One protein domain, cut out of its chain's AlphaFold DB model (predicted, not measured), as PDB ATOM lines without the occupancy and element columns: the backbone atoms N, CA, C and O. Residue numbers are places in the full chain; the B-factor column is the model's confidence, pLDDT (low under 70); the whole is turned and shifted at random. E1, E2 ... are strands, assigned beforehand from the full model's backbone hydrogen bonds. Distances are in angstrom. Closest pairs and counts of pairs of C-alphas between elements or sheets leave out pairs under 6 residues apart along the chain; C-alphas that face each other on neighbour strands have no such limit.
ATOM      1  N   MET A  15     -28.485  26.718   8.905       93.00
ATOM      2  CA  MET A  15     -28.107  27.742   9.869       93.00
ATOM      3  C   MET A  15     -28.856  27.497  11.175       93.00
ATOM      4  O   MET A  15     -30.085  27.499  11.206       93.00
ATOM      5  N   GLU A  16     -28.106  27.330  12.255       93.88
ATOM      6  CA  GLU A  16     -28.639  27.212  13.609       93.88
ATOM      7  C   GLU A  16     -28.226  28.434  14.423       93.88
ATOM      8  O   GLU A  16     -27.053  28.816  14.445       93.88
ATOM      9  N   VAL A  17     -29.195  29.043  15.107       93.56
ATOM     10  CA  VAL A  17     -28.975  30.195  15.986       93.56
ATOM     11  C   VAL A  17     -29.294  29.783  17.418       93.56
ATOM     12  O   VAL A  17     -30.418  29.403  17.738       93.56
ATOM     13  N   LEU A  18     -28.286  29.869  18.274       91.81
ATOM     14  CA  LEU A  18     -28.351  29.682  19.719       91.81
ATOM     15  C   LEU A  18     -27.915  30.998  20.379       91.81
ATOM     16  O   LEU A  18     -27.243  31.801  19.737       91.81
ATOM     17  N   ASP A  19     -28.239  31.202  21.658       90.44
ATOM     18  CA  ASP A  19     -28.026  32.465  22.401       90.44
ATOM     19  C   ASP A  19     -26.764  33.257  21.988       90.44
ATOM     20  O   ASP A  19     -26.851  34.363  21.460       90.44
ATOM     21  N   LYS A  20     -25.580  32.648  22.133       93.38
ATOM     22  CA  LYS A  20     -24.286  33.263  21.781       93.38
ATOM     23  C   LYS A  20     -23.576  32.569  20.627       93.38
ATOM     24  O   LYS A  20     -22.354  32.677  20.516       93.38
ATOM     25  N   LYS A  21     -24.287  31.804  19.799       96.12
ATOM     26  CA  LYS A  21     -23.654  30.953  18.789       96.12
ATOM     27  C   LYS A  21     -24.471  30.884  17.506       96.12
ATOM     28  O   LYS A  21     -25.656  30.583  17.553       96.12
ATOM     29  N   ILE A  22     -23.824  31.096  16.364       94.94
ATOM     30  CA  ILE A  22     -24.411  30.836  15.044       94.94
ATOM     31  C   ILE A  22     -23.585  29.747  14.370       94.94
ATOM     32  O   ILE A  22     -22.364  29.864  14.288       94.94
ATOM     33  N   ILE A  23     -24.236  28.691  13.901       93.19
ATOM     34  CA  ILE A  23     -23.590  27.567  13.224       93.19
ATOM     35  C   ILE A  23     -24.117  27.514  11.798       93.19
ATOM     36  O   ILE A  23     -25.312  27.341  11.590       93.19
ATOM     37  N   PHE A  24     -23.216  27.638  10.832       90.88
ATOM     38  CA  PHE A  24     -23.473  27.354   9.429       90.88
ATOM     39  C   PHE A  24     -22.889  25.987   9.104       90.88
ATOM     40  O   PHE A  24     -21.713  25.746   9.379       90.88
ATOM     41  N   SER A  25     -23.680  25.109   8.507       88.62
ATOM     42  CA  SER A  25     -23.198  23.809   8.040       88.62
ATOM     43  C   SER A  25     -23.454  23.677   6.549       88.62
ATOM     44  O   SER A  25     -24.526  24.038   6.070       88.62
ATOM     45  N   SER A  26     -22.465  23.163   5.831       84.56
ATOM     46  CA  SER A  26     -22.558  22.725   4.443       84.56
ATOM     47  C   SER A  26     -22.013  21.298   4.336       84.56
ATOM     48  O   SER A  26     -21.379  20.811   5.280       84.56
ATOM     49  N   PRO A  27     -22.204  20.614   3.198       81.06
ATOM     50  CA  PRO A  27     -21.569  19.319   2.963       81.06
ATOM     51  C   PRO A  27     -20.036  19.359   3.075       81.06
ATOM     52  O   PRO A  27     -19.421  18.372   3.468       81.06
ATOM     53  N   SER A  28     -19.409  20.498   2.765       80.25
ATOM     54  CA  SER A  28     -17.948  20.606   2.695       80.25
ATOM     55  C   SER A  28     -17.303  21.117   3.982       80.25
ATOM     56  O   SER A  28     -16.183  20.705   4.297       80.25
ATOM     57  N   PHE A  29     -17.985  21.978   4.741       82.06
ATOM     58  CA  PHE A  29     -17.445  22.592   5.953       82.06
ATOM     59  C   PHE A  29     -18.536  22.949   6.965       82.06
ATOM     60  O   PHE A  29     -19.714  23.101   6.645       82.06
ATOM     61  N   LYS A  30     -18.112  23.188   8.203       88.38
ATOM     62  CA  LYS A  30     -18.940  23.789   9.246       88.38
ATOM     63  C   LYS A  30     -18.261  25.038   9.785       88.38
ATOM     64  O   LYS A  30     -17.080  25.010  10.116       88.38
ATOM     65  N   LYS A  31     -19.005  26.134   9.881       90.75
ATOM     66  CA  LYS A  31     -18.534  27.424  10.384       90.75
ATOM     67  C   LYS A  31     -19.322  27.823  11.618       90.75
ATOM     68  O   LYS A  31     -20.540  27.964  11.575       90.75
ATOM     69  N   THR A  32     -18.617  28.062  12.708       93.44
ATOM     70  CA  THR A  32     -19.204  28.373  14.006       93.44
ATOM     71  C   THR A  32     -18.773  29.759  14.458       93.44
ATOM     72  O   THR A  32     -17.595  29.978  14.722       93.44
ATOM     73  N   TYR A  33     -19.727  30.668  14.625       94.81
ATOM     74  CA  TYR A  33     -19.539  31.950  15.294       94.81
ATOM     75  C   TYR A  33     -19.902  31.811  16.768       94.81
ATOM     76  O   TYR A  33     -20.986  31.323  17.077       94.81
ATOM     77  N   THR A  34     -19.032  32.253  17.673       96.19
ATOM     78  CA  THR A  34     -19.303  32.307  19.119       96.19
ATOM     79  C   THR A  34     -19.066  33.719  19.634       96.19
ATOM     80  O   THR A  34     -17.944  34.214  19.561       96.19
ATOM     81  N   PHE A  35     -20.104  34.364  20.157       95.12
ATOM     82  CA  PHE A  35     -20.091  35.768  20.568       95.12
ATOM     83  C   PHE A  35     -19.742  35.931  22.051       95.12
ATOM     84  O   PHE A  35     -20.174  35.156  22.908       95.12
ATOM     85  N   PHE A  36     -18.987  36.979  22.363       93.38
ATOM     86  CA  PHE A  36     -18.668  37.422  23.718       93.38
ATOM     87  C   PHE A  36     -18.734  38.954  23.794       93.38
ATOM     88  O   PHE A  36     -18.948  39.624  22.790       93.38
ATOM     89  N   GLU A  37     -18.583  39.518  24.995       90.69
ATOM     90  CA  GLU A  37     -18.904  40.924  25.305       90.69
ATOM     91  C   GLU A  37     -18.296  41.958  24.340       90.69
ATOM     92  O   GLU A  37     -18.934  42.961  24.017       90.69
ATOM     93  N   HIS A  38     -17.091  41.697  23.828       91.50
ATOM     94  CA  HIS A  38     -16.358  42.614  22.950       91.50
ATOM     95  C   HIS A  38     -15.801  41.927  21.701       91.50
ATOM     96  O   HIS A  38     -14.707  42.254  21.240       91.50
ATOM     97  N   GLY A  39     -16.514  40.939  21.163       92.94
ATOM     98  CA  GLY A  39     -16.071  40.282  19.941       92.94
ATOM     99  C   GLY A  39     -16.702  38.926  19.695       92.94
ATOM    100  O   GLY A  39     -17.744  38.575  20.252       92.94
ATOM    101  N   PHE A  40     -16.058  38.159  18.828       94.75
ATOM    102  CA  PHE A  40     -16.494  36.817  18.486       94.75
ATOM    103  C   PHE A  40     -15.320  35.951  18.037       94.75
ATOM    104  O   PHE A  40     -14.285  36.438  17.587       94.75
ATOM    105  N   ASN A  41     -15.497  34.643  18.175       94.19
ATOM    106  CA  ASN A  41     -14.645  33.633  17.569       94.19
ATOM    107  C   ASN A  41     -15.358  33.043  16.352       94.19
ATOM    108  O   ASN A  41     -16.570  32.822  16.405       94.19
ATOM    109  N   VAL A  42     -14.615  32.754  15.295       92.69
ATOM    110  CA  VAL A  42     -15.055  31.993  14.132       92.69
ATOM    111  C   VAL A  42     -14.189  30.753  14.044       92.69
ATOM    112  O   VAL A  42     -12.976  30.850  13.930       92.69
ATOM    113  N   GLN A  43     -14.814  29.586  14.057       90.88
ATOM    114  CA  GLN A  43     -14.129  28.315  13.856       90.88
ATOM    115  C   GLN A  43     -14.650  27.648  12.589       90.88
ATOM    116  O   GLN A  43     -15.865  27.576  12.390       90.88
ATOM    117  N   TRP A  44     -13.742  27.155  11.755       88.81
ATOM    118  CA  TRP A  44     -14.042  26.360  10.574       88.81
ATOM    119  C   TRP A  44     -13.576  24.924  10.792       88.81
ATOM    120  O   TRP A  44     -12.397  24.657  11.025       88.81
ATOM    121  N   GLU A  45     -14.516  23.995  10.701       85.31
ATOM    122  CA  GLU A  45     -14.291  22.559  10.804       85.31
ATOM    123  C   GLU A  45     -14.456  21.932   9.412       85.31
ATOM    124  O   GLU A  45     -15.444  22.183   8.713       85.31
ATOM    125  N   LYS A  46     -13.476  21.119   9.007       77.56
ATOM    126  CA  LYS A  46     -13.480  20.404   7.727       77.56
ATOM    127  C   LYS A  46     -14.465  19.233   7.772       77.56
ATOM    128  O   LYS A  46     -14.378  18.410   8.679       77.56
ATOM    129  N   VAL A  47     -15.323  19.117   6.756       71.06
ATOM    130  CA  VAL A  47     -16.111  17.897   6.497       71.06
ATOM    131  C   VAL A  47     -15.529  17.165   5.284       71.06
ATOM    132  O   VAL A  47     -15.100  16.022   5.412       71.06
ATOM    133  N   GLU A  48     -15.359  17.864   4.157       74.62
ATOM    134  CA  GLU A  48     -14.648  17.362   2.965       74.62
ATOM    135  C   GLU A  48     -13.476  18.271   2.549       74.62
ATOM    136  O   GLU A  48     -12.432  17.784   2.108       74.62
ATOM    137  N   GLY A  49     -13.585  19.585   2.781       70.56
ATOM    138  CA  GLY A  49     -12.597  20.598   2.392       70.56
ATOM    139  C   GLY A  49     -12.631  21.828   3.302       70.56
ATOM    140  O   GLY A  49     -13.614  22.071   3.993       70.56
ATOM    141  N   LEU A  50     -11.541  22.596   3.327       72.62
ATOM    142  CA  LEU A  50     -11.515  23.936   3.923       72.62
ATOM    143  C   LEU A  50     -11.490  24.967   2.795       72.62
ATOM    144  O   LEU A  50     -10.979  24.648   1.719       72.62
ATOM    145  N   PRO A  51     -12.032  26.178   3.010       76.50
ATOM    146  CA  PRO A  51     -11.881  27.247   2.028       76.50
ATOM    147  C   PRO A  51     -10.391  27.538   1.821       76.50
ATOM    148  O   PRO A  51      -9.672  27.612   2.801       76.50
ATOM    149  N   GLU A  52      -9.926  27.745   0.586       83.56
ATOM    150  CA  GLU A  52      -8.506  28.064   0.312       83.56
ATOM    151  C   GLU A  52      -8.058  29.391   0.947       83.56
ATOM    152  O   GLU A  52      -6.874  29.627   1.192       83.56
ATOM    153  N   LYS A  53      -9.024  30.278   1.200       87.19
ATOM    154  CA  LYS A  53      -8.818  31.570   1.843       87.19
ATOM    155  C   LYS A  53     -10.057  32.040   2.591       87.19
ATOM    156  O   LYS A  53     -11.187  31.743   2.199       87.19
ATOM    157  N   VAL A  54      -9.851  32.837   3.631       86.75
ATOM    158  CA  VAL A  54     -10.904  33.523   4.386       86.75
ATOM    159  C   VAL A  54     -10.748  35.024   4.198       86.75
ATOM    160  O   VAL A  54      -9.672  35.577   4.396       86.75
ATOM    161  N   ILE A  55     -11.843  35.684   3.825       90.56
ATOM    162  CA  ILE A  55     -11.873  37.131   3.607       90.56
ATOM    163  C   ILE A  55     -12.537  37.804   4.806       90.56
ATOM    164  O   ILE A  55     -13.657  37.448   5.188       90.56
ATOM    165  N   ILE A  56     -11.859  38.795   5.380       91.75
ATOM    166  CA  ILE A  56     -12.337  39.604   6.500       91.75
ATOM    167  C   ILE A  56     -12.356  41.073   6.059       91.75
ATOM    168  O   ILE A  56     -11.329  41.754   6.119       91.75
ATOM    169  N   PRO A  57     -13.507  41.588   5.593       93.88
ATOM    170  CA  PRO A  57     -13.656  43.010   5.341       93.88
ATOM    171  C   PRO A  57     -13.820  43.756   6.668       93.88
ATOM    172  O   PRO A  57     -14.639  43.386   7.512       93.88
ATOM    173  N   LEU A  58     -13.074  44.842   6.833       92.81
ATOM    174  CA  LEU A  58     -13.163  45.731   7.979       92.81
ATOM    175  C   LEU A  58     -13.411  47.165   7.515       92.81
ATOM    176  O   LEU A  58     -12.608  47.757   6.794       92.81
ATOM    177  N   ALA A  59     -14.513  47.751   7.982       91.56
ATOM    178  CA  ALA A  59     -14.781  49.172   7.807       91.56
ATOM    179  C   ALA A  59     -13.817  49.980   8.692       91.56
ATOM    180  O   ALA A  59     -14.043  50.169   9.887       91.56
ATOM    181  N   THR A  60     -12.698  50.408   8.112       89.94
ATOM    182  CA  THR A  60     -11.680  51.219   8.778       89.94
ATOM    183  C   THR A  60     -11.086  52.246   7.822       89.94
ATOM    184  O   THR A  60     -10.716  51.947   6.686       89.94
ATOM    185  N   TYR A  61     -10.957  53.475   8.311       89.69
ATOM    186  CA  TYR A  61     -10.220  54.544   7.633       89.69
ATOM    187  C   TYR A  61      -8.774  54.635   8.129       89.69
ATOM    188  O   TYR A  61      -8.035  55.532   7.721       89.69
ATOM    189  N   SER A  62      -8.379  53.729   9.029       86.75
ATOM    190  CA  SER A  62      -7.056  53.748   9.624       86.75
ATOM    191  C   SER A  62      -5.956  53.450   8.614       86.75
ATOM    192  O   SER A  62      -6.141  52.741   7.621       86.75
ATOM    193  N   LYS A  63      -4.797  54.037   8.905       87.44
ATOM    194  CA  LYS A  63      -3.505  53.715   8.300       87.44
ATOM    195  C   LYS A  63      -2.582  52.993   9.287       87.44
ATOM    196  O   LYS A  63      -1.512  52.561   8.886       87.44
ATOM    197  N   ASP A  64      -2.989  52.894  10.552       93.94
ATOM    198  CA  ASP A  64      -2.260  52.221  11.623       93.94
ATOM    199  C   ASP A  64      -2.770  50.776  11.723       93.94
ATOM    200  O   ASP A  64      -3.712  50.456  12.459       93.94
ATOM    201  N   ILE A  65      -2.217  49.946  10.835       94.94
ATOM    202  CA  ILE A  65      -2.526  48.527  10.689       94.94
ATOM    203  C   ILE A  65      -1.209  47.763  10.784       94.94
ATOM    204  O   ILE A  65      -0.308  47.961   9.970       94.94
ATOM    205  N   GLU A  66      -1.115  46.881  11.770       95.31
ATOM    206  CA  GLU A  66       0.005  45.967  11.969       95.31
ATOM    207  C   GLU A  66      -0.453  44.557  11.577       95.31
ATOM    208  O   GLU A  66      -1.498  44.096  12.038       95.31
ATOM    209  N   ILE A  67       0.321  43.872  10.734       93.44
ATOM    210  CA  ILE A  67       0.095  42.471  10.358       93.44
ATOM    211  C   ILE A  67       1.305  41.670  10.832       93.44
ATOM    212  O   ILE A  67       2.443  41.990  10.484       93.44
ATOM    213  N   GLN A  68       1.044  40.669  11.658       91.69
ATOM    214  CA  GLN A  68       2.001  39.696  12.175       91.69
ATOM    215  C   GLN A  68       1.589  38.295  11.699       91.69
ATOM    216  O   GLN A  68       0.592  38.151  10.993       91.69
ATOM    217  N   GLU A  69       2.366  37.279  12.073       88.25
ATOM    218  CA  GLU A  69       2.158  35.887  11.647       88.25
ATOM    219  C   GLU A  69       0.768  35.350  12.021       88.25
ATOM    220  O   GLU A  69       0.127  34.714  11.197       88.25
ATOM    221  N   ASP A  70       0.271  35.668  13.218       90.56
ATOM    222  CA  ASP A  70      -0.982  35.147  13.786       90.56
ATOM    223  C   ASP A  70      -1.954  36.252  14.249       90.56
ATOM    224  O   ASP A  70      -2.980  35.979  14.882       90.56
ATOM    225  N   LEU A  71      -1.636  37.520  13.961       94.12
ATOM    226  CA  LEU A  71      -2.359  38.677  14.482       94.12
ATOM    227  C   LEU A  71      -2.405  39.832  13.482       94.12
ATOM    228  O   LEU A  71      -1.381  40.336  13.027       94.12
ATOM    229  N   ILE A  72      -3.608  40.346  13.238       95.44
ATOM    230  CA  ILE A  72      -3.824  41.669  12.644       95.44
ATOM    231  C   ILE A  72      -4.283  42.615  13.753       95.44
ATOM    232  O   ILE A  72      -5.280  42.348  14.427       95.44
ATOM    233  N   ARG A  73      -3.608  43.755  13.907       96.19
ATOM    234  CA  ARG A  73      -4.015  44.835  14.811       96.19
ATOM    235  C   ARG A  73      -4.350  46.087  14.014       96.19
ATOM    236  O   ARG A  73      -3.547  46.567  13.225       96.19
ATOM    237  N   VAL A  74      -5.529  46.646  14.260       95.38
ATOM    238  CA  VAL A  74      -6.016  47.875  13.626       95.38
ATOM    239  C   VAL A  74      -6.352  48.887  14.707       95.38
ATOM    240  O   VAL A  74      -7.369  48.752  15.391       95.38
ATOM    241  N   LYS A  75      -5.536  49.931  14.838       93.62
ATOM    242  CA  LYS A  75      -5.862  51.079  15.694       93.62
ATOM    243  C   LYS A  75      -6.769  52.007  14.913       93.62
ATOM    244  O   LYS A  75      -6.394  52.470  13.839       93.62
ATOM    245  N   GLN A  76      -7.988  52.244  15.376       87.56
ATOM    246  CA  GLN A  76      -8.944  53.062  14.630       87.56
ATOM    247  C   GLN A  76      -8.464  54.516  14.538       87.56
ATOM    248  O   GLN A  76      -8.005  55.094  15.515       87.56
ATOM    249  N   ALA A  77      -8.601  55.132  13.356       82.44
ATOM    250  CA  ALA A  77      -8.222  56.539  13.152       82.44
ATOM    251  C   ALA A  77      -9.053  57.507  14.009       82.44
ATOM    252  O   ALA A  77      -8.619  58.621  14.298       82.44
ATOM    253  N   TYR A  78     -10.261  57.082  14.380       79.12
ATOM    254  CA  TYR A  78     -11.193  57.845  15.187       79.12
ATOM    255  C   TYR A  78     -11.655  56.995  16.369       79.12
ATOM    256  O   TYR A  78     -12.212  55.912  16.186       79.12
ATOM    257  N   GLY A  79     -11.462  57.530  17.574       79.44
ATOM    258  CA  GLY A  79     -11.790  56.860  18.829       79.44
ATOM    259  C   GLY A  79     -10.623  56.066  19.415       79.44
ATOM    260  O   GLY A  79      -9.653  55.752  18.737       79.44
ATOM    261  N   ASN A  80     -10.745  55.736  20.697       87.38
ATOM    262  CA  ASN A  80      -9.764  54.937  21.429       87.38
ATOM    263  C   ASN A  80     -10.117  53.452  21.314       87.38
ATOM    264  O   ASN A  80     -10.543  52.828  22.288       87.38
ATOM    265  N   ILE A  81     -10.080  52.922  20.093       91.06
ATOM    266  CA  ILE A  81     -10.441  51.531  19.826       91.06
ATOM    267  C   ILE A  81      -9.349  50.865  19.006       91.06
ATOM    268  O   ILE A  81      -9.008  51.324  17.915       91.06
ATOM    269  N   THR A  82      -8.906  49.717  19.497       94.12
ATOM    270  CA  THR A  82      -8.039  48.793  18.778       94.12
ATOM    271  C   THR A  82      -8.827  47.525  18.462       94.12
ATOM    272  O   THR A  82      -9.481  46.951  19.332       94.12
ATOM    273  N   ILE A  83      -8.811  47.103  17.199       93.81
ATOM    274  CA  ILE A  83      -9.380  45.826  16.758       93.81
ATOM    275  C   ILE A  83      -8.230  44.849  16.572       93.81
ATOM    276  O   ILE A  83      -7.295  45.131  15.827       93.81
ATOM    277  N   GLU A  84      -8.318  43.703  17.232       95.62
ATOM    278  CA  GLU A  84      -7.371  42.601  17.082       95.62
ATOM    279  C   GLU A  84      -8.081  41.413  16.440       95.62
ATOM    280  O   GLU A  84      -9.172  41.029  16.869       95.62
ATOM    281  N   ILE A  85      -7.476  40.857  15.396       94.56
ATOM    282  CA  ILE A  85      -7.917  39.635  14.730       94.56
ATOM    283  C   ILE A  85      -6.776  38.635  14.882       94.56
ATOM    284  O   ILE A  85      -5.797  38.700  14.145       94.56
ATOM    285  N   GLU A  86      -6.901  37.751  15.863       94.00
ATOM    286  CA  GLU A  86      -6.017  36.594  16.033       94.00
ATOM    287  C   GLU A  86      -6.488  35.481  15.097       94.00
ATOM    288  O   GLU A  86      -7.700  35.320  14.909       94.00
ATOM    289  N   PHE A  87      -5.580  34.701  14.523       91.44
ATOM    290  CA  PHE A  87      -5.944  33.602  13.634       91.44
ATOM    291  C   PHE A  87      -4.935  32.453  13.673       91.44
ATOM    292  O   PHE A  87      -3.765  32.647  13.964       91.44
ATOM    293  N   ASP A  88      -5.425  31.247  13.393       89.62
ATOM    294  CA  ASP A  88      -4.650  30.003  13.413       89.62
ATOM    295  C   ASP A  88      -5.038  29.111  12.224       89.62
ATOM    296  O   ASP A  88      -6.209  29.081  11.813       89.62
ATOM    297  N   GLY A  89      -4.056  28.389  11.680       85.19
ATOM    298  CA  GLY A  89      -4.180  27.563  10.473       85.19
ATOM    299  C   GLY A  89      -4.090  28.334   9.147       85.19
ATOM    300  O   GLY A  89      -4.513  27.816   8.110       85.19
ATOM    301  N   PHE A  90      -3.566  29.563   9.167       84.75
ATOM    302  CA  PHE A  90      -3.350  30.402   7.984       84.75
ATOM    303  C   PHE A  90      -1.861  30.702   7.801       84.75
ATOM    304  O   PHE A  90      -1.147  30.802   8.790       84.75
ATOM    305  N   GLY A  91      -1.415  30.831   6.550       80.75
ATOM    306  CA  GLY A  91      -0.001  31.013   6.208       80.75
ATOM    307  C   GLY A  91       0.310  32.455   5.829       80.75
ATOM    308  O   GLY A  91       1.097  33.121   6.488       80.75
ATOM    309  N   ASP A  92      -0.367  32.958   4.791       87.44
ATOM    310  CA  ASP A  92      -0.170  34.319   4.288       87.44
ATOM    311  C   ASP A  92      -1.398  35.205   4.526       87.44
ATOM    312  O   ASP A  92      -2.547  34.754   4.443       87.44
ATOM    313  N   VAL A  93      -1.151  36.499   4.758       92.19
ATOM    314  CA  VAL A  93      -2.182  37.538   4.860       92.19
ATOM    315  C   VAL A  93      -1.938  38.620   3.817       92.19
ATOM    316  O   VAL A  93      -0.931  39.325   3.853       92.19
ATOM    317  N   GLU A  94      -2.902  38.811   2.922       94.62
ATOM    318  CA  GLU A  94      -2.937  39.949   2.004       94.62
ATOM    319  C   GLU A  94      -3.898  41.028   2.504       94.62
ATOM    320  O   GLU A  94      -4.932  40.740   3.113       94.62
ATOM    321  N   MET A  95      -3.565  42.286   2.220       95.50
ATOM    322  CA  MET A  95      -4.352  43.450   2.613       95.50
ATOM    323  C   MET A  95      -4.614  44.349   1.407       95.50
ATOM    324  O   MET A  95      -3.678  44.826   0.766       95.50
ATOM    325  N   GLU A  96      -5.885  44.654   1.155       95.62
ATOM    326  CA  GLU A  96      -6.309  45.554   0.082       95.62
ATOM    327  C   GLU A  96      -7.265  46.632   0.596       95.62
ATOM    328  O   GLU A  96      -8.132  46.377   1.428       95.62
ATOM    329  N   ASP A  97      -7.150  47.854   0.081       95.50
ATOM    330  CA  ASP A  97      -8.115  48.909   0.387       95.50
ATOM    331  C   ASP A  97      -9.430  48.698  -0.383       95.50
ATOM    332  O   ASP A  97      -9.441  48.502  -1.601       95.50
ATOM    333  N   ILE A  98     -10.557  48.855   0.312       94.75
ATOM    334  CA  ILE A  98     -11.894  48.837  -0.287       94.75
ATOM    335  C   ILE A  98     -12.279  50.268  -0.664       94.75
ATOM    336  O   ILE A  98     -12.257  51.163   0.183       94.75
ATOM    337  N   TYR A  99     -12.681  50.484  -1.918       94.44
ATOM    338  CA  TYR A  99     -13.087  51.794  -2.430       94.44
ATOM    339  C   TYR A  99     -14.502  51.776  -3.006       94.44
ATOM    340  O   TYR A  99     -14.916  50.815  -3.649       94.44
ATOM    341  N   THR A 100     -15.202  52.896  -2.858       94.81
ATOM    342  CA  THR A 100     -16.431  53.198  -3.596       94.81
ATOM    343  C   THR A 100     -16.173  54.366  -4.535       94.81
ATOM    344  O   THR A 100     -15.476  55.316  -4.173       94.81
ATOM    345  N   ILE A 101     -16.734  54.283  -5.741       94.69
ATOM    346  CA  ILE A 101     -16.745  55.376  -6.711       94.69
ATOM    347  C   ILE A 101     -18.149  55.976  -6.713       94.69
ATOM    348  O   ILE A 101     -19.121  55.263  -6.961       94.69
ATOM    349  N   THR A 102     -18.255  57.271  -6.438       94.06
ATOM    350  CA  THR A 102     -19.521  58.013  -6.455       94.06
ATOM    351  C   THR A 102     -19.494  59.080  -7.537       94.06
ATOM    352  O   THR A 102     -18.488  59.757  -7.724       94.06
ATOM    353  N   SER A 103     -20.608  59.229  -8.254       94.12
ATOM    354  CA  SER A 103     -20.805  60.307  -9.226       94.12
ATOM    355  C   SER A 103     -21.631  61.414  -8.583       94.12
ATOM    356  O   SER A 103     -22.713  61.141  -8.059       94.12
ATOM    357  N   SER A 104     -21.130  62.644  -8.618       88.56
ATOM    358  CA  SER A 104     -21.818  63.845  -8.143       88.56
ATOM    359  C   SER A 104     -21.792  64.937  -9.219       88.56
ATOM    360  O   SER A 104     -21.151  64.784 -10.261       88.56
ATOM    361  N   GLU A 105     -22.465  66.067  -8.978       87.56
ATOM    362  CA  GLU A 105     -22.376  67.243  -9.861       87.56
ATOM    363  C   GLU A 105     -20.928  67.752 -10.025       87.56
ATOM    364  O   GLU A 105     -20.606  68.378 -11.033       87.56
ATOM    365  N   GLY A 106     -20.044  67.444  -9.066       88.06
ATOM    366  CA  GLY A 106     -18.618  67.776  -9.094       88.06
ATOM    367  C   GLY A 106     -17.732  66.778  -9.851       88.06
ATOM    368  O   GLY A 106     -16.534  67.025  -9.986       88.06
ATOM    369  N   GLY A 107     -18.289  65.674 -10.359       93.00
ATOM    370  CA  GLY A 107     -17.561  64.628 -11.078       93.00
ATOM    371  C   GLY A 107     -17.494  63.295 -10.327       93.00
ATOM    372  O   GLY A 107     -18.332  62.992  -9.478       93.00
ATOM    373  N   LEU A 108     -16.512  62.464 -10.692       94.25
ATOM    374  CA  LEU A 108     -16.285  61.163 -10.061       94.25
ATOM    375  C   LEU A 108     -15.351  61.304  -8.859       94.25
ATOM    376  O   LEU A 108     -14.225  61.785  -8.990       94.25
ATOM    377  N   GLU A 109     -15.792  60.800  -7.714       94.50
ATOM    378  CA  GLU A 109     -15.016  60.749  -6.479       94.50
ATOM    379  C   GLU A 109     -14.722  59.297  -6.097       94.50
ATOM    380  O   GLU A 109     -15.574  58.418  -6.235       94.50
ATOM    381  N   LYS A 110     -13.500  59.038  -5.613       93.75
ATOM    382  CA  LYS A 110     -13.062  57.732  -5.107       93.75
ATOM    383  C   LYS A 110     -12.837  57.834  -3.601       93.75
ATOM    384  O   LYS A 110     -11.904  58.506  -3.166       93.75
ATOM    385  N   THR A 111     -13.632  57.107  -2.822       92.19
ATOM    386  CA  THR A 111     -13.619  57.177  -1.353       92.19
ATOM    387  C   THR A 111     -13.289  55.814  -0.758       92.19
ATOM    388  O   THR A 111     -13.962  54.827  -1.064       92.19
ATOM    389  N   LYS A 112     -12.256  55.745   0.095       92.19
ATOM    390  CA  LYS A 112     -11.919  54.530   0.861       92.19
ATOM    391  C   LYS A 112     -13.059  54.224   1.832       92.19
ATOM    392  O   LYS A 112     -13.489  55.123   2.537       92.19
ATOM    393  N   GLN A 113     -13.523  52.982   1.868       94.25
ATOM    394  CA  GLN A 113     -14.573  52.498   2.777       94.25
ATOM    395  C   GLN A 113     -14.030  51.575   3.868       94.25
ATOM    396  O   GLN A 113     -14.676  51.360   4.892       94.25
ATOM    397  N   GLY A 114     -12.859  50.988   3.645       94.62
ATOM    398  CA  GLY A 114     -12.335  49.971   4.534       94.62
ATOM    399  C   GLY A 114     -11.096  49.300   3.986       94.62
ATOM    400  O   GLY A 114     -10.469  49.781   3.041       94.62
ATOM    401  N   VAL A 115     -10.783  48.170   4.596       95.31
ATOM    402  CA  VAL A 115      -9.694  47.277   4.221       95.31
ATOM    403  C   VAL A 115     -10.241  45.857   4.168       95.31
ATOM    404  O   VAL A 115     -11.089  45.480   4.974       95.31
ATOM    405  N   MET A 116      -9.782  45.077   3.204       96.25
ATOM    406  CA  MET A 116     -10.048  43.658   3.060       96.25
ATOM    407  C   MET A 116      -8.786  42.893   3.446       96.25
ATOM    408  O   MET A 116      -7.741  43.104   2.836       96.25
ATOM    409  N   PHE A 117      -8.892  42.013   4.439       95.00
ATOM    410  CA  PHE A 117      -7.844  41.048   4.761       95.00
ATOM    411  C   PHE A 117      -8.181  39.701   4.128       95.00
ATOM    412  O   PHE A 117      -9.294  39.201   4.306       95.00
ATOM    413  N   THR A 118      -7.232  39.112   3.413       94.44
ATOM    414  CA  THR A 118      -7.343  37.777   2.823       94.44
ATOM    415  C   THR A 118      -6.338  36.870   3.510       94.44
ATOM    416  O   THR A 118      -5.139  37.054   3.344       94.44
ATOM    417  N   LEU A 119      -6.829  35.909   4.289       91.62
ATOM    418  CA  LEU A 119      -6.011  34.938   5.009       91.62
ATOM    419  C   LEU A 119      -6.002  33.629   4.216       91.62
ATOM    420  O   LEU A 119      -7.067  33.038   4.015       91.62
ATOM    421  N   TYR A 120      -4.837  33.173   3.767       89.19
ATOM    422  CA  TYR A 120      -4.673  31.932   3.004       89.19
ATOM    423  C   TYR A 120      -4.477  30.747   3.933       89.19
ATOM    424  O   TYR A 120      -3.701  30.817   4.880       89.19
ATOM    425  N   THR A 121      -5.182  29.651   3.683       85.25
ATOM    426  CA  THR A 121      -5.131  28.486   4.570       85.25
ATOM    427  C   THR A 121      -3.879  27.659   4.360       85.25
ATOM    428  O   THR A 121      -3.548  27.332   3.220       85.25
ATOM    429  N   GLU A 122      -3.263  27.209   5.447       77.94
ATOM    430  CA  GLU A 122      -2.260  26.151   5.379       77.94
ATOM    431  C   GLU A 122      -2.936  24.776   5.311       77.94
ATOM    432  O   GLU A 122      -4.017  24.539   5.863       77.94
ATOM    433  N   HIS A 123      -2.330  23.839   4.584       63.56
ATOM    434  CA  HIS A 123      -2.930  22.526   4.379       63.56
ATOM    435  C   HIS A 123      -3.001  21.715   5.688       63.56
ATOM    436  O   HIS A 123      -2.005  21.142   6.118       63.56
ATOM    437  N   GLY A 124      -4.215  21.548   6.237       59.31
ATOM    438  CA  GLY A 124      -4.566  20.368   7.044       59.31
ATOM    439  C   GLY A 124      -5.006  20.552   8.505       59.31
ATOM    440  O   GLY A 124      -4.793  19.625   9.281       59.31
ATOM    441  N   GLY A 125      -5.655  21.657   8.892       63.16
ATOM    442  CA  GLY A 125      -6.069  21.898  10.291       63.16
ATOM    443  C   GLY A 125      -7.512  22.376  10.500       63.16
ATOM    444  O   GLY A 125      -8.312  22.428   9.577       63.16
ATOM    445  N   VAL A 126      -7.863  22.717  11.740       70.12
ATOM    446  CA  VAL A 126      -9.039  23.552  12.051       70.12
ATOM    447  C   VAL A 126      -8.615  24.999  11.826       70.12
ATOM    448  O   VAL A 126      -7.584  25.393  12.356       70.12
ATOM    449  N   LEU A 127      -9.392  25.791  11.083       82.62
ATOM    450  CA  LEU A 127      -9.111  27.227  10.976       82.62
ATOM    451  C   LEU A 127      -9.859  27.947  12.081       82.62
ATOM    452  O   LEU A 127     -11.061  27.716  12.266       82.62
ATOM    453  N   SER A 128      -9.200  28.857  12.778       86.69
ATOM    454  CA  SER A 128      -9.892  29.710  13.737       86.69
ATOM    455  C   SER A 128      -9.465  31.155  13.595       86.69
ATOM    456  O   SER A 128      -8.323  31.443  13.260       86.69
ATOM    457  N   SER A 129     -10.401  32.070  13.814       86.88
ATOM    458  CA  SER A 129     -10.088  33.482  13.947       86.88
ATOM    459  C   SER A 129     -10.913  34.114  15.049       86.88
ATOM    460  O   SER A 129     -12.120  33.898  15.168       86.88
ATOM    461  N   ARG A 130     -10.264  34.927  15.871       92.50
ATOM    462  CA  ARG A 130     -10.885  35.623  16.985       92.50
ATOM    463  C   ARG A 130     -10.749  37.116  16.787       92.50
ATOM    464  O   ARG A 130      -9.657  37.665  16.867       92.50
ATOM    465  N   LEU A 131     -11.889  37.773  16.613       94.38
ATOM    466  CA  LEU A 131     -11.972  39.222  16.578       94.38
ATOM    467  C   LEU A 131     -12.276  39.746  17.978       94.38
ATOM    468  O   LEU A 131     -13.235  39.304  18.621       94.38
ATOM    469  N   ARG A 132     -11.488  40.713  18.443       92.88
ATOM    470  CA  ARG A 132     -11.688  41.431  19.706       92.88
ATOM    471  C   ARG A 132     -11.643  42.934  19.477       92.88
ATOM    472  O   ARG A 132     -10.874  43.430  18.660       92.88
ATOM    473  N   ILE A 133     -12.455  43.648  20.241       89.94
ATOM    474  CA  ILE A 133     -12.479  45.105  20.310       89.94
ATOM    475  C   ILE A 133     -11.925  45.504  21.679       89.94
ATOM    476  O   ILE A 133     -12.464  45.107  22.710       89.94
ATOM    477  N   ILE A 134     -10.853  46.286  21.685       89.94
ATOM    478  CA  ILE A 134     -10.182  46.787  22.885       89.94
ATOM    479  C   ILE A 134     -10.420  48.290  22.957       89.94
ATOM    480  O   ILE A 134     -10.174  49.003  21.986       89.94
ATOM    481  N   LYS A 135     -10.916  48.769  24.100       84.31
ATOM    482  CA  LYS A 135     -11.051  50.199  24.380       84.31
ATOM    483  C   LYS A 135      -9.824  50.673  25.155       84.31
ATOM    484  O   LYS A 135      -9.522  50.090  26.194       84.31
ATOM    485  N   GLU A 136      -9.162  51.708  24.649       72.88
ATOM    486  CA  GLU A 136      -7.969  52.323  25.258       72.88
ATOM    487  C   GLU A 136      -8.302  53.526  26.157       72.88
ATOM    488  O   GLU A 136      -9.217  54.327  25.826       72.88
TER     489      GLU A 136
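What this domain is: This is residues 15 to 136 of the 136 residues of the protein "DUF1926 domain-containing protein" of candidate division WOR-3 bacterium (UniProt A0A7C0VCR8). Two twisted sheets lie partly face to face with their strands crossed: a broad one of eight strands, E1 E2 E3 E4 E11 E8 E7 E6, and a small one of three, E5 E10 E9. E1, E2 and E3 reach beyond the small sheet, and the long hairpin E9 and E10 runs out past the body, where its tip, residues 103 to 108, sticks out. The printed part has 122 residues with no named helix and eleven named strands, E1 to E11 in order along the chain; the class is all strand, and both sheets are antiparallel. The whole is only just loose, close to compact, with a radius of gyration of the C-alphas of 16.6 A, and it is elongated, spanning 52 by 33 by 31 A.

Where its parts are: Find C-alpha 15 at (-28.107, 27.742, 9.869), where E1, residues 15 to 18, begins. Next come E2, residues 21 to 25, E3, residues 29 to 36 and 23.2 A long, and E4, residues 39 to 46 and 23.5 A long. Read on through E5, residues 53 to 58, E6, residues 65 to 67, E7, residues 71 to 75, and E8, residues 81 to 88 and 23.2 A long. E9, residues 90 to 104, runs 41.5 A to C-alpha 104 at (-21.818, 63.845, -8.143), and E10, residues 107 to 121, runs 41.3 A. E11, residues 127 to 135, covers 26.7 A and ends at C-alpha 135, (-11.051, 50.199, 24.380).

How they stand to each other: Begin at edge strand E1 of the large sheet: E1 E2 E3 E4 is a meander, each strand the antiparallel neighbour of the one before. Look for N 16 and O 23, 2.9 A, between E1 and E2; N 24 and O 31, 2.8 A, between E2 and E3; and N 32 and O 43, 2.8 A, between E3 and E4. E11 is the antiparallel neighbour of E4, with N 42 and O 129 at 2.7 A, and E8 is the antiparallel neighbour of E11, with N 84 and O 132 at 2.9 A. E6 E7 E8 is a second meander: N 74 and O 83 are 2.8 A apart, and N 66 and O 73 are 2.9 A apart. In the small sheet, inner strand E10 has N 56 and O 117 at 2.8 A towards E5, and N 102 and O 109 at 2.9 A in its hairpin with E9. The two sheets form a sandwich, two sheets face to face, their facing parts 9.8 A centre to centre and their strands at 51 degrees. The closest C-alphas of E6 and E9 are those of Ile 67 and Val 93, 7.7 A apart.

The domain as a whole: The two C-alphas farthest apart are those of Glu 105 and Gly 124, 52.9 A. The printed part has no cut, and no link is long. The chain changes sheet at the links E4 to E5, E5 to E6, E8 to E9 and E10 to E11. The mean pLDDT of the printed part is 89.1; look for low confidence at residues 123 to 125, which are under 70.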